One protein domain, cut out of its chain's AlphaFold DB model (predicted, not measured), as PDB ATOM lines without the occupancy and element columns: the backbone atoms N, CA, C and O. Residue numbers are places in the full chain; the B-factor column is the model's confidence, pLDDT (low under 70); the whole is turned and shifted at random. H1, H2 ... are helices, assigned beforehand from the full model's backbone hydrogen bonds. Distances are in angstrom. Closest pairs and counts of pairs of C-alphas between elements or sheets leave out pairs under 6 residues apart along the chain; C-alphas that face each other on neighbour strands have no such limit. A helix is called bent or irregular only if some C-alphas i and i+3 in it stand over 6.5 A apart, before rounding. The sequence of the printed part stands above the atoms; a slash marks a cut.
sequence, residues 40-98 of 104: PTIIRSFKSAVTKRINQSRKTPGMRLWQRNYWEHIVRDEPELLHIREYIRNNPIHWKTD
ATOM      1  N   PRO A  40     -31.898  -8.534 -44.600       89.38
ATOM      2  CA  PRO A  40     -32.770  -9.679 -44.870       89.38
ATOM      3  C   PRO A  40     -33.568 -10.148 -43.645       89.38
ATOM      4  O   PRO A  40     -34.743 -10.509 -43.773       89.38
ATOM      5  N   THR A  41     -32.968 -10.130 -42.451       89.12
ATOM      6  CA  THR A  41     -33.633 -10.534 -41.202       89.12
ATOM      7  C   THR A  41     -34.690  -9.519 -40.765       89.12
ATOM      8  O   THR A  41     -35.792  -9.916 -40.359       89.12
ATOM      9  N   ILE A  42     -34.403  -8.221 -40.902       91.69
ATOM     10  CA  ILE A  42     -35.358  -7.136 -40.637       91.69
ATOM     11  C   ILE A  42     -36.569  -7.268 -41.569       91.69
ATOM     12  O   ILE A  42     -37.708  -7.345 -41.101       91.69
ATOM     13  N   ILE A  43     -36.340  -7.390 -42.881       94.00
ATOM     14  CA  ILE A  43     -37.418  -7.494 -43.874       94.00
ATOM     15  C   ILE A  43     -38.222  -8.788 -43.704       94.00
ATOM     16  O   ILE A  43     -39.453  -8.765 -43.808       94.00
ATOM     17  N   ARG A  44     -37.569  -9.915 -43.381       92.06
ATOM     18  CA  ARG A  44     -38.257 -11.179 -43.062       92.06
ATOM     19  C   ARG A  44     -39.218 -11.003 -41.888       92.06
ATOM     20  O   ARG A  44     -40.380 -11.401 -41.985       92.06
ATOM     21  N   SER A  45     -38.736 -10.412 -40.798       92.00
ATOM     22  CA  SER A  45     -39.521 -10.208 -39.577       92.00
ATOM     23  C   SER A  45     -40.697  -9.264 -39.825       92.00
ATOM     24  O   SER A  45     -41.829  -9.586 -39.462       92.00
ATOM     25  N   PHE A  46     -40.459  -8.160 -40.540       94.94
ATOM     26  CA  PHE A  46     -41.495  -7.213 -40.950       94.94
ATOM     27  C   PHE A  46     -42.588  -7.883 -41.794       94.94
ATOM     28  O   PHE A  46     -43.766  -7.848 -41.426       94.94
ATOM     29  N   LYS A  47     -42.215  -8.564 -42.889       94.81
ATOM     30  CA  LYS A  47     -43.183  -9.231 -43.775       94.81
ATOM     31  C   LYS A  47     -43.999 -10.288 -43.029       94.81
ATOM     32  O   LYS A  47     -45.210 -10.378 -43.249       94.81
ATOM     33  N   SER A  48     -43.362 -11.051 -42.136       94.69
ATOM     34  CA  SER A  48     -44.024 -12.063 -41.302       94.69
ATOM     35  C   SER A  48     -45.059 -11.442 -40.356       94.69
ATOM     36  O   SER A  48     -46.230 -11.832 -40.376       94.69
ATOM     37  N   ALA A  49     -44.661 -10.423 -39.588       96.31
ATOM     38  CA  ALA A  49     -45.534  -9.748 -38.630       96.31
ATOM     39  C   ALA A  49     -46.751  -9.104 -39.315       96.31
ATOM     40  O   ALA A  49     -47.888  -9.286 -38.869       96.31
ATOM     41  N   VAL A  50     -46.529  -8.412 -40.438       96.00
ATOM     42  CA  VAL A  50     -47.605  -7.771 -41.207       96.00
ATOM     43  C   VAL A  50     -48.549  -8.807 -41.821       96.00
ATOM     44  O   VAL A  50     -49.765  -8.653 -41.712       96.00
ATOM     45  N   THR A  51     -48.020  -9.897 -42.393       96.50
ATOM     46  CA  THR A  51     -48.848 -10.984 -42.953       96.50
ATOM     47  C   THR A  51     -49.751 -11.585 -41.885       96.50
ATOM     48  O   THR A  51     -50.950 -11.732 -42.109       96.50
ATOM     49  N   LYS A  52     -49.200 -11.891 -40.701       95.62
ATOM     50  CA  LYS A  52     -49.977 -12.435 -39.582       95.62
ATOM     51  C   LYS A  52     -51.107 -11.487 -39.184       95.62
ATOM     52  O   LYS A  52     -52.256 -11.918 -39.119       95.62
ATOM     53  N   ARG A  53     -50.796 -10.202 -38.976       96.75
ATOM     54  CA  ARG A  53     -51.783  -9.193 -38.563       96.75
ATOM     55  C   ARG A  53     -52.895  -9.014 -39.598       96.75
ATOM     56  O   ARG A  53     -54.065  -8.973 -39.229       96.75
ATOM     57  N   ILE A  54     -52.551  -8.937 -40.884       96.06
ATOM     58  CA  ILE A  54     -53.537  -8.762 -41.958       96.06
ATOM     59  C   ILE A  54     -54.400 -10.012 -42.124       96.06
ATOM     60  O   ILE A  54     -55.618  -9.884 -42.187       96.06
ATOM     61  N   ASN A  55     -53.811 -11.209 -42.126       97.06
ATOM     62  CA  ASN A  55     -54.579 -12.447 -42.261       97.06
ATOM     63  C   ASN A  55     -55.536 -12.667 -41.082       97.06
ATOM     64  O   ASN A  55     -56.651 -13.138 -41.289       97.06
ATOM     65  N   GLN A  56     -55.142 -12.276 -39.866       96.56
ATOM     66  CA  GLN A  56     -56.038 -12.268 -38.707       96.56
ATOM     67  C   GLN A  56     -57.174 -11.252 -38.881       96.56
ATOM     68  O   GLN A  56     -58.339 -11.606 -38.729       96.56
ATOM     69  N   SER A  57     -56.848 -10.011 -39.260       97.19
ATOM     70  CA  SER A  57     -57.838  -8.942 -39.444       97.19
ATOM     71  C   SER A  57     -58.837  -9.232 -40.567       97.19
ATOM     72  O   SER A  57     -59.997  -8.854 -40.453       97.19
ATOM     73  N   ARG A  58     -58.391  -9.872 -41.651       96.69
ATOM     74  CA  ARG A  58     -59.217 -10.191 -42.826       96.69
ATOM     75  C   ARG A  58     -59.851 -11.581 -42.764       96.69
ATOM     76  O   ARG A  58     -60.619 -11.917 -43.653       96.69
ATOM     77  N   LYS A  59     -59.550 -12.381 -41.730       96.81
ATOM     78  CA  LYS A  59     -59.963 -13.794 -41.602       96.81
ATOM     79  C   LYS A  59     -59.533 -14.659 -42.800       96.81
ATOM     80  O   LYS A  59     -60.259 -15.544 -43.234       96.81
ATOM     81  N   THR A  60     -58.326 -14.423 -43.309       96.12
ATOM     82  CA  THR A  60     -57.742 -15.117 -44.471       96.12
ATOM     83  C   THR A  60     -56.441 -15.837 -44.091       96.12
ATOM     84  O   THR A  60     -55.365 -15.471 -44.578       96.12
ATOM     85  N   PRO A  61     -56.466 -16.822 -43.173       91.94
ATOM     86  CA  PRO A  61     -55.255 -17.524 -42.755       91.94
ATOM     87  C   PRO A  61     -54.564 -18.196 -43.951       91.94
ATOM     88  O   PRO A  61     -55.212 -18.746 -44.834       91.94
ATOM     89  N   GLY A  62     -53.233 -18.128 -43.994       89.38
ATOM     90  CA  GLY A  62     -52.430 -18.735 -45.066       89.38
ATOM     91  C   GLY A  62     -52.414 -17.972 -46.396       89.38
ATOM     92  O   GLY A  62     -51.604 -18.307 -47.262       89.38
ATOM     93  N   MET A  63     -53.226 -16.922 -46.563       94.50
ATOM     94  CA  MET A  63     -53.206 -16.121 -47.785       94.50
ATOM     95  C   MET A  63     -51.862 -15.403 -47.942       94.50
ATOM     96  O   MET A  63     -51.340 -14.794 -46.998       94.50
ATOM     97  N   ARG A  64     -51.286 -15.491 -49.147       93.50
ATOM     98  CA  ARG A  64     -50.040 -14.802 -49.490       93.50
ATOM     99  C   ARG A  64     -50.316 -13.314 -49.651       93.50
ATOM    100  O   ARG A  64     -51.126 -12.926 -50.482       93.50
ATOM    101  N   LEU A  65     -49.609 -12.504 -48.873       94.56
ATOM    102  CA  LEU A  65     -49.720 -11.048 -48.930       94.56
ATOM    103  C   LEU A  65     -48.628 -10.402 -49.791       94.56
ATOM    104  O   LEU A  65     -48.878  -9.423 -50.481       94.56
ATOM    105  N   TRP A  66     -47.404 -10.927 -49.724       95.12
ATOM    106  CA  TRP A  66     -46.233 -10.292 -50.321       95.12
ATOM    107  C   TRP A  66     -45.780 -10.995 -51.595       95.12
ATOM    108  O   TRP A  66     -45.720 -12.225 -51.646       95.12
ATOM    109  N   GLN A  67     -45.320 -10.208 -52.568       93.44
ATOM    110  CA  GLN A  67     -44.442 -10.711 -53.621       93.44
ATOM    111  C   GLN A  67     -43.144 -11.274 -53.008       93.44
ATOM    112  O   GLN A  67     -42.647 -10.791 -51.976       93.44
ATOM    113  N   ARG A  68     -42.592 -12.313 -53.652       91.88
ATOM    114  CA  ARG A  68     -41.269 -12.861 -53.323       91.88
ATOM    115  C   ARG A  68     -40.195 -11.786 -53.527       91.88
ATOM    116  O   ARG A  68     -40.258 -11.028 -54.488       91.88
ATOM    117  N   ASN A  69     -39.184 -11.796 -52.656       91.62
ATOM    118  CA  ASN A  69     -38.080 -10.831 -52.627       91.62
ATOM    119  C   ASN A  69     -38.545  -9.393 -52.347       91.62
ATOM    120  O   ASN A  69     -39.706  -9.141 -52.020       91.62
ATOM    121  N   TYR A  70     -37.602  -8.466 -52.337       94.62
ATOM    122  CA  TYR A  70     -37.814  -7.041 -52.138       94.62
ATOM    123  C   TYR A  70     -36.704  -6.296 -52.885       94.62
ATOM    124  O   TYR A  70     -35.666  -6.888 -53.178       94.62
ATOM    125  N   TRP A  71     -36.955  -5.038 -53.236       95.12
ATOM    126  CA  TRP A  71     -35.931  -4.160 -53.793       95.12
ATOM    127  C   TRP A  71     -35.266  -3.391 -52.655       95.12
ATOM    128  O   TRP A  71     -35.948  -2.946 -51.729       95.12
ATOM    129  N   GLU A  72     -33.948  -3.263 -52.719       93.69
ATOM    130  CA  GLU A  72     -33.141  -2.527 -51.753       93.69
ATOM    131  C   GLU A  72     -32.140  -1.638 -52.485       93.69
ATOM    132  O   GLU A  72     -31.707  -1.952 -53.594       93.69
ATOM    133  N   HIS A  73     -31.790  -0.523 -51.851       95.75
ATOM    134  CA  HIS A  73     -30.845   0.451 -52.375       95.75
ATOM    135  C   HIS A  73     -30.150   1.162 -51.220       95.75
ATOM    136  O   HIS A  73     -30.805   1.577 -50.261       95.75
ATOM    137  N   ILE A  74     -28.823   1.259 -51.295       95.94
ATOM    138  CA  ILE A  74     -28.005   1.895 -50.259       95.94
ATOM    139  C   ILE A  74     -27.944   3.385 -50.566       95.94
ATOM    140  O   ILE A  74     -27.355   3.769 -51.572       95.94
ATOM    141  N   VAL A  75     -28.509   4.188 -49.667       96.44
ATOM    142  CA  VAL A  75     -28.432   5.651 -49.716       96.44
ATOM    143  C   VAL A  75     -27.083   6.097 -49.154       96.44
ATOM    144  O   VAL A  75     -26.762   5.768 -48.011       96.44
ATOM    145  N   ARG A  76     -26.279   6.789 -49.959       95.12
ATOM    146  CA  ARG A  76     -24.869   7.103 -49.671       95.12
ATOM    147  C   ARG A  76     -24.640   8.550 -49.258       95.12
ATOM    148  O   ARG A  76     -23.631   8.824 -48.615       95.12
ATOM    149  N   ASP A  77     -25.559   9.445 -49.599       97.12
ATOM    150  CA  ASP A  77     -25.444  10.867 -49.297       97.12
ATOM    151  C   ASP A  77     -26.802  11.544 -49.041       97.12
ATOM    152  O   ASP A  77     -27.881  10.970 -49.212       97.12
ATOM    153  N   GLU A  78     -26.734  12.775 -48.536       97.94
ATOM    154  CA  GLU A  78     -27.910  13.574 -48.198       97.94
ATOM    155  C   GLU A  78     -28.738  13.989 -49.428       97.94
ATOM    156  O   GLU A  78     -29.963  13.841 -49.369       97.94
ATOM    157  N   PRO A  79     -28.145  14.455 -50.547       98.19
ATOM    158  CA  PRO A  79     -28.905  14.712 -51.765       98.19
ATOM    159  C   PRO A  79     -29.738  13.505 -52.203       98.19
ATOM    160  O   PRO A  79     -30.932  13.644 -52.465       98.19
ATOM    161  N   GLU A  80     -29.160  12.310 -52.244       97.69
ATOM    162  CA  GLU A  80     -29.869  11.082 -52.596       97.69
ATOM    163  C   GLU A  80     -31.019  10.780 -51.624       97.69
ATOM    164  O   GLU A  80     -32.138  10.470 -52.050       97.69
ATOM    165  N   LEU A  81     -30.785  10.943 -50.319       97.94
ATOM    166  CA  LEU A  81     -31.821  10.784 -49.301       97.94
ATOM    167  C   LEU A  81     -33.004  11.735 -49.530       97.94
ATOM    168  O   LEU A  81     -34.160  11.322 -49.389       97.94
ATOM    169  N   LEU A  82     -32.735  12.995 -49.876       98.12
ATOM    170  CA  LEU A  82     -33.767  13.990 -50.172       98.12
ATOM    171  C   LEU A  82     -34.589  13.592 -51.402       98.12
ATOM    172  O   LEU A  82     -35.819  13.604 -51.332       98.12
ATOM    173  N   HIS A  83     -33.937  13.158 -52.484       97.19
ATOM    174  CA  HIS A  83     -34.632  12.695 -53.689       97.19
ATOM    175  C   HIS A  83     -35.532  11.486 -53.407       97.19
ATOM    176  O   HIS A  83     -36.680  11.449 -53.852       97.19
ATOM    177  N   ILE A  84     -35.054  10.508 -52.630       97.00
ATOM    178  CA  ILE A  84     -35.846   9.321 -52.277       97.00
ATOM    179  C   ILE A  84     -37.029   9.701 -51.381       97.00
ATOM    180  O   ILE A  84     -38.136   9.201 -51.585       97.00
ATOM    181  N   ARG A  85     -36.836  10.598 -50.408       97.19
ATOM    182  CA  ARG A  85     -37.936  11.113 -49.573       97.19
ATOM    183  C   ARG A  85     -39.007  11.790 -50.419       97.19
ATOM    184  O   ARG A  85     -40.189  11.513 -50.220       97.19
ATOM    185  N   GLU A  86     -38.592  12.620 -51.372       96.62
ATOM    186  CA  GLU A  86     -39.503  13.297 -52.290       96.62
ATOM    187  C   GLU A  86     -40.278  12.298 -53.150       96.62
ATOM    188  O   GLU A  86     -41.505  12.363 -53.233       96.62
ATOM    189  N   TYR A  87     -39.584  11.307 -53.713       93.81
ATOM    190  CA  TYR A  87     -40.209  10.231 -54.475       93.81
ATOM    191  C   TYR A  87     -41.265   9.474 -53.653       93.81
ATOM    192  O   TYR A  87     -42.396   9.300 -54.109       93.81
ATOM    193  N   ILE A  88     -40.932   9.060 -52.425       94.38
ATOM    194  CA  ILE A  88     -41.860   8.331 -51.543       94.38
ATOM    195  C   ILE A  88     -43.077   9.192 -51.200       94.38
ATOM    196  O   ILE A  88     -44.198   8.679 -51.175       94.38
ATOM    197  N   ARG A  89     -42.871  10.488 -50.942       94.44
ATOM    198  CA  ARG A  89     -43.951  11.434 -50.641       94.44
ATOM    199  C   ARG A  89     -44.885  11.631 -51.833       94.44
ATOM    200  O   ARG A  89     -46.097  11.703 -51.634       94.44
ATOM    201  N   ASN A  90     -44.339  11.693 -53.045       93.06
ATOM    202  CA  ASN A  90     -45.095  12.077 -54.235       93.06
ATOM    203  C   ASN A  90     -45.690  10.895 -55.006       93.06
ATOM    204  O   ASN A  90     -46.714  11.068 -55.661       93.06
ATOM    205  N   ASN A  91     -45.133   9.682 -54.944       89.62
ATOM    206  CA  ASN A  91     -45.675   8.573 -55.740       89.62
ATOM    207  C   ASN A  91     -47.018   7.953 -55.247       89.62
ATOM    208  O   ASN A  91     -47.572   7.093 -55.929       89.62
ATOM    209  N   PRO A  92     -47.643   8.380 -54.123       89.75
ATOM    210  CA  PRO A  92     -49.088   8.222 -53.932       89.75
ATOM    211  C   PRO A  92     -49.904   9.183 -54.808       89.75
ATOM    212  O   PRO A  92     -50.946   8.793 -55.327       89.75
ATOM    213  N   ILE A  93     -49.426  10.419 -54.993       88.56
ATOM    214  CA  ILE A  93     -50.068  11.449 -55.829       88.56
ATOM    215  C   ILE A  93     -49.967  11.047 -57.302       88.56
ATOM    216  O   ILE A  93     -50.953  11.093 -58.036       88.56
ATOM    217  N   HIS A  94     -48.792  10.573 -57.717       86.19
ATOM    218  CA  HIS A  94     -48.534  10.119 -59.083       86.19
ATOM    219  C   HIS A  94     -48.988   8.684 -59.360       86.19
ATOM    220  O   HIS A  94     -48.760   8.186 -60.460       86.19
ATOM    221  N   TRP A  95     -49.683   8.034 -58.416       85.94
ATOM    222  CA  TRP A  95     -50.073   6.631 -58.552       85.94
ATOM    223  C   TRP A  95     -50.846   6.355 -59.845       85.94
ATOM    224  O   TRP A  95     -50.535   5.398 -60.539       85.94
ATOM    225  N   LYS A  96     -51.795   7.226 -60.219       83.44
ATOM    226  CA  LYS A  96     -52.599   7.074 -61.451       83.44
ATOM    227  C   LYS A  96     -51.783   7.129 -62.748       83.44
ATOM    228  O   LYS A  96     -52.272   6.717 -63.791       83.44
ATOM    229  N   THR A  97     -50.574   7.675 -62.689       83.06
ATOM    230  CA  THR A  97     -49.652   7.817 -63.825       83.06
ATOM    231  C   THR A  97     -48.427   6.908 -63.696       83.06
ATOM    232  O   THR A  97     -47.519   6.979 -64.523       83.06
ATOM    233  N   ASP A  98     -48.367   6.078 -62.652       79.94
ATOM    234  CA  ASP A  98     -47.247   5.179 -62.398       79.94
ATOM    235  C   ASP A  98     -47.273   3.987 -63.370       79.94
ATOM    236  O   ASP A  98     -48.329   3.487 -63.753       79.94
TER     237      ASP A  98
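AT A GLANCE: This is residues 40 to 98 of the 104 residues of a protein of Candidatus Kentron sp. TUN (UniProt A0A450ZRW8). Start at residue 40 and you will trace a loose Z: a long helix, H1, then a long link without a named element that folds back, then a second helix, H2, far from the first, with a small irregular helical turn, H3, after it. There is no packed core, for the three helices touch no other helix, and H2 from residue 78 to 83 and from 85 to 90 stands free together with H3. The printed part has 59 residues with three named helices, H1, H2 and H3 in that order, and no named strand; its class is all helix. It is only just loose, close to extended, with a radius of gyration of the C-alphas of 15.4 A, and its C-alphas span 42 by 31 by 17 A, an outline that is only just flat.

IN THESE COORDINATES: Find C-alpha 40 at (-32.770, -9.679, -44.870); from there H1, residues 40 to 58, runs 26.5 A from first to last C-alpha and ends at C-alpha 58, at (-59.217, -10.191, -42.826). Residues 59 to 77 follow with no named element. Look next at C-alpha 78, at (-27.910, 13.574, -48.198), where H2 begins; it holds residues 78 to 90 and is 18.3 A long. H3, residues 93 to 97, ends at C-alpha 97, at (-49.652, 7.817, -63.825).

HOW THE PARTS SIT: Compare the x values along H1 and H2, and you will find that both helices go toward more negative x from first to last C-alpha. H1 and H2 are apart, with no C-alpha of the one within 8 A of the other. H1 and H3 are apart by the same measure. H2 and H3 meet only through their link, residues 91 and 92. In H1 and H2 every O i to N i+4 pair is within hydrogen-bond range; in H3 it is 0 of 1, beside 1 of 2 O i to N i+3 pairs. H3 is irregular, with C-alphas 93 and 96 at 7.6 A from each other.

THE WHOLE: The two C-alphas farthest apart are those of Lys 59 and Pro 79, at 43.4 A, while those of Pro 40 and Asp 98, the first and last printed, are 27.2 A apart. The link from H1 to H2, 19 residues, is long, and its C-alphas lie 8 to 22 A from the mean of the C-alphas; the link from H2 to H3, 2 residues, is tight. Without the stretches that stand free, residues 76 to 83 and 85 to 98, a body of 37 residues spans 38 by 19 by 15 A. The printed part has no cut. Its mean pLDDT is 93.7, and no printed residue is under 70; the mean over H3 is 85.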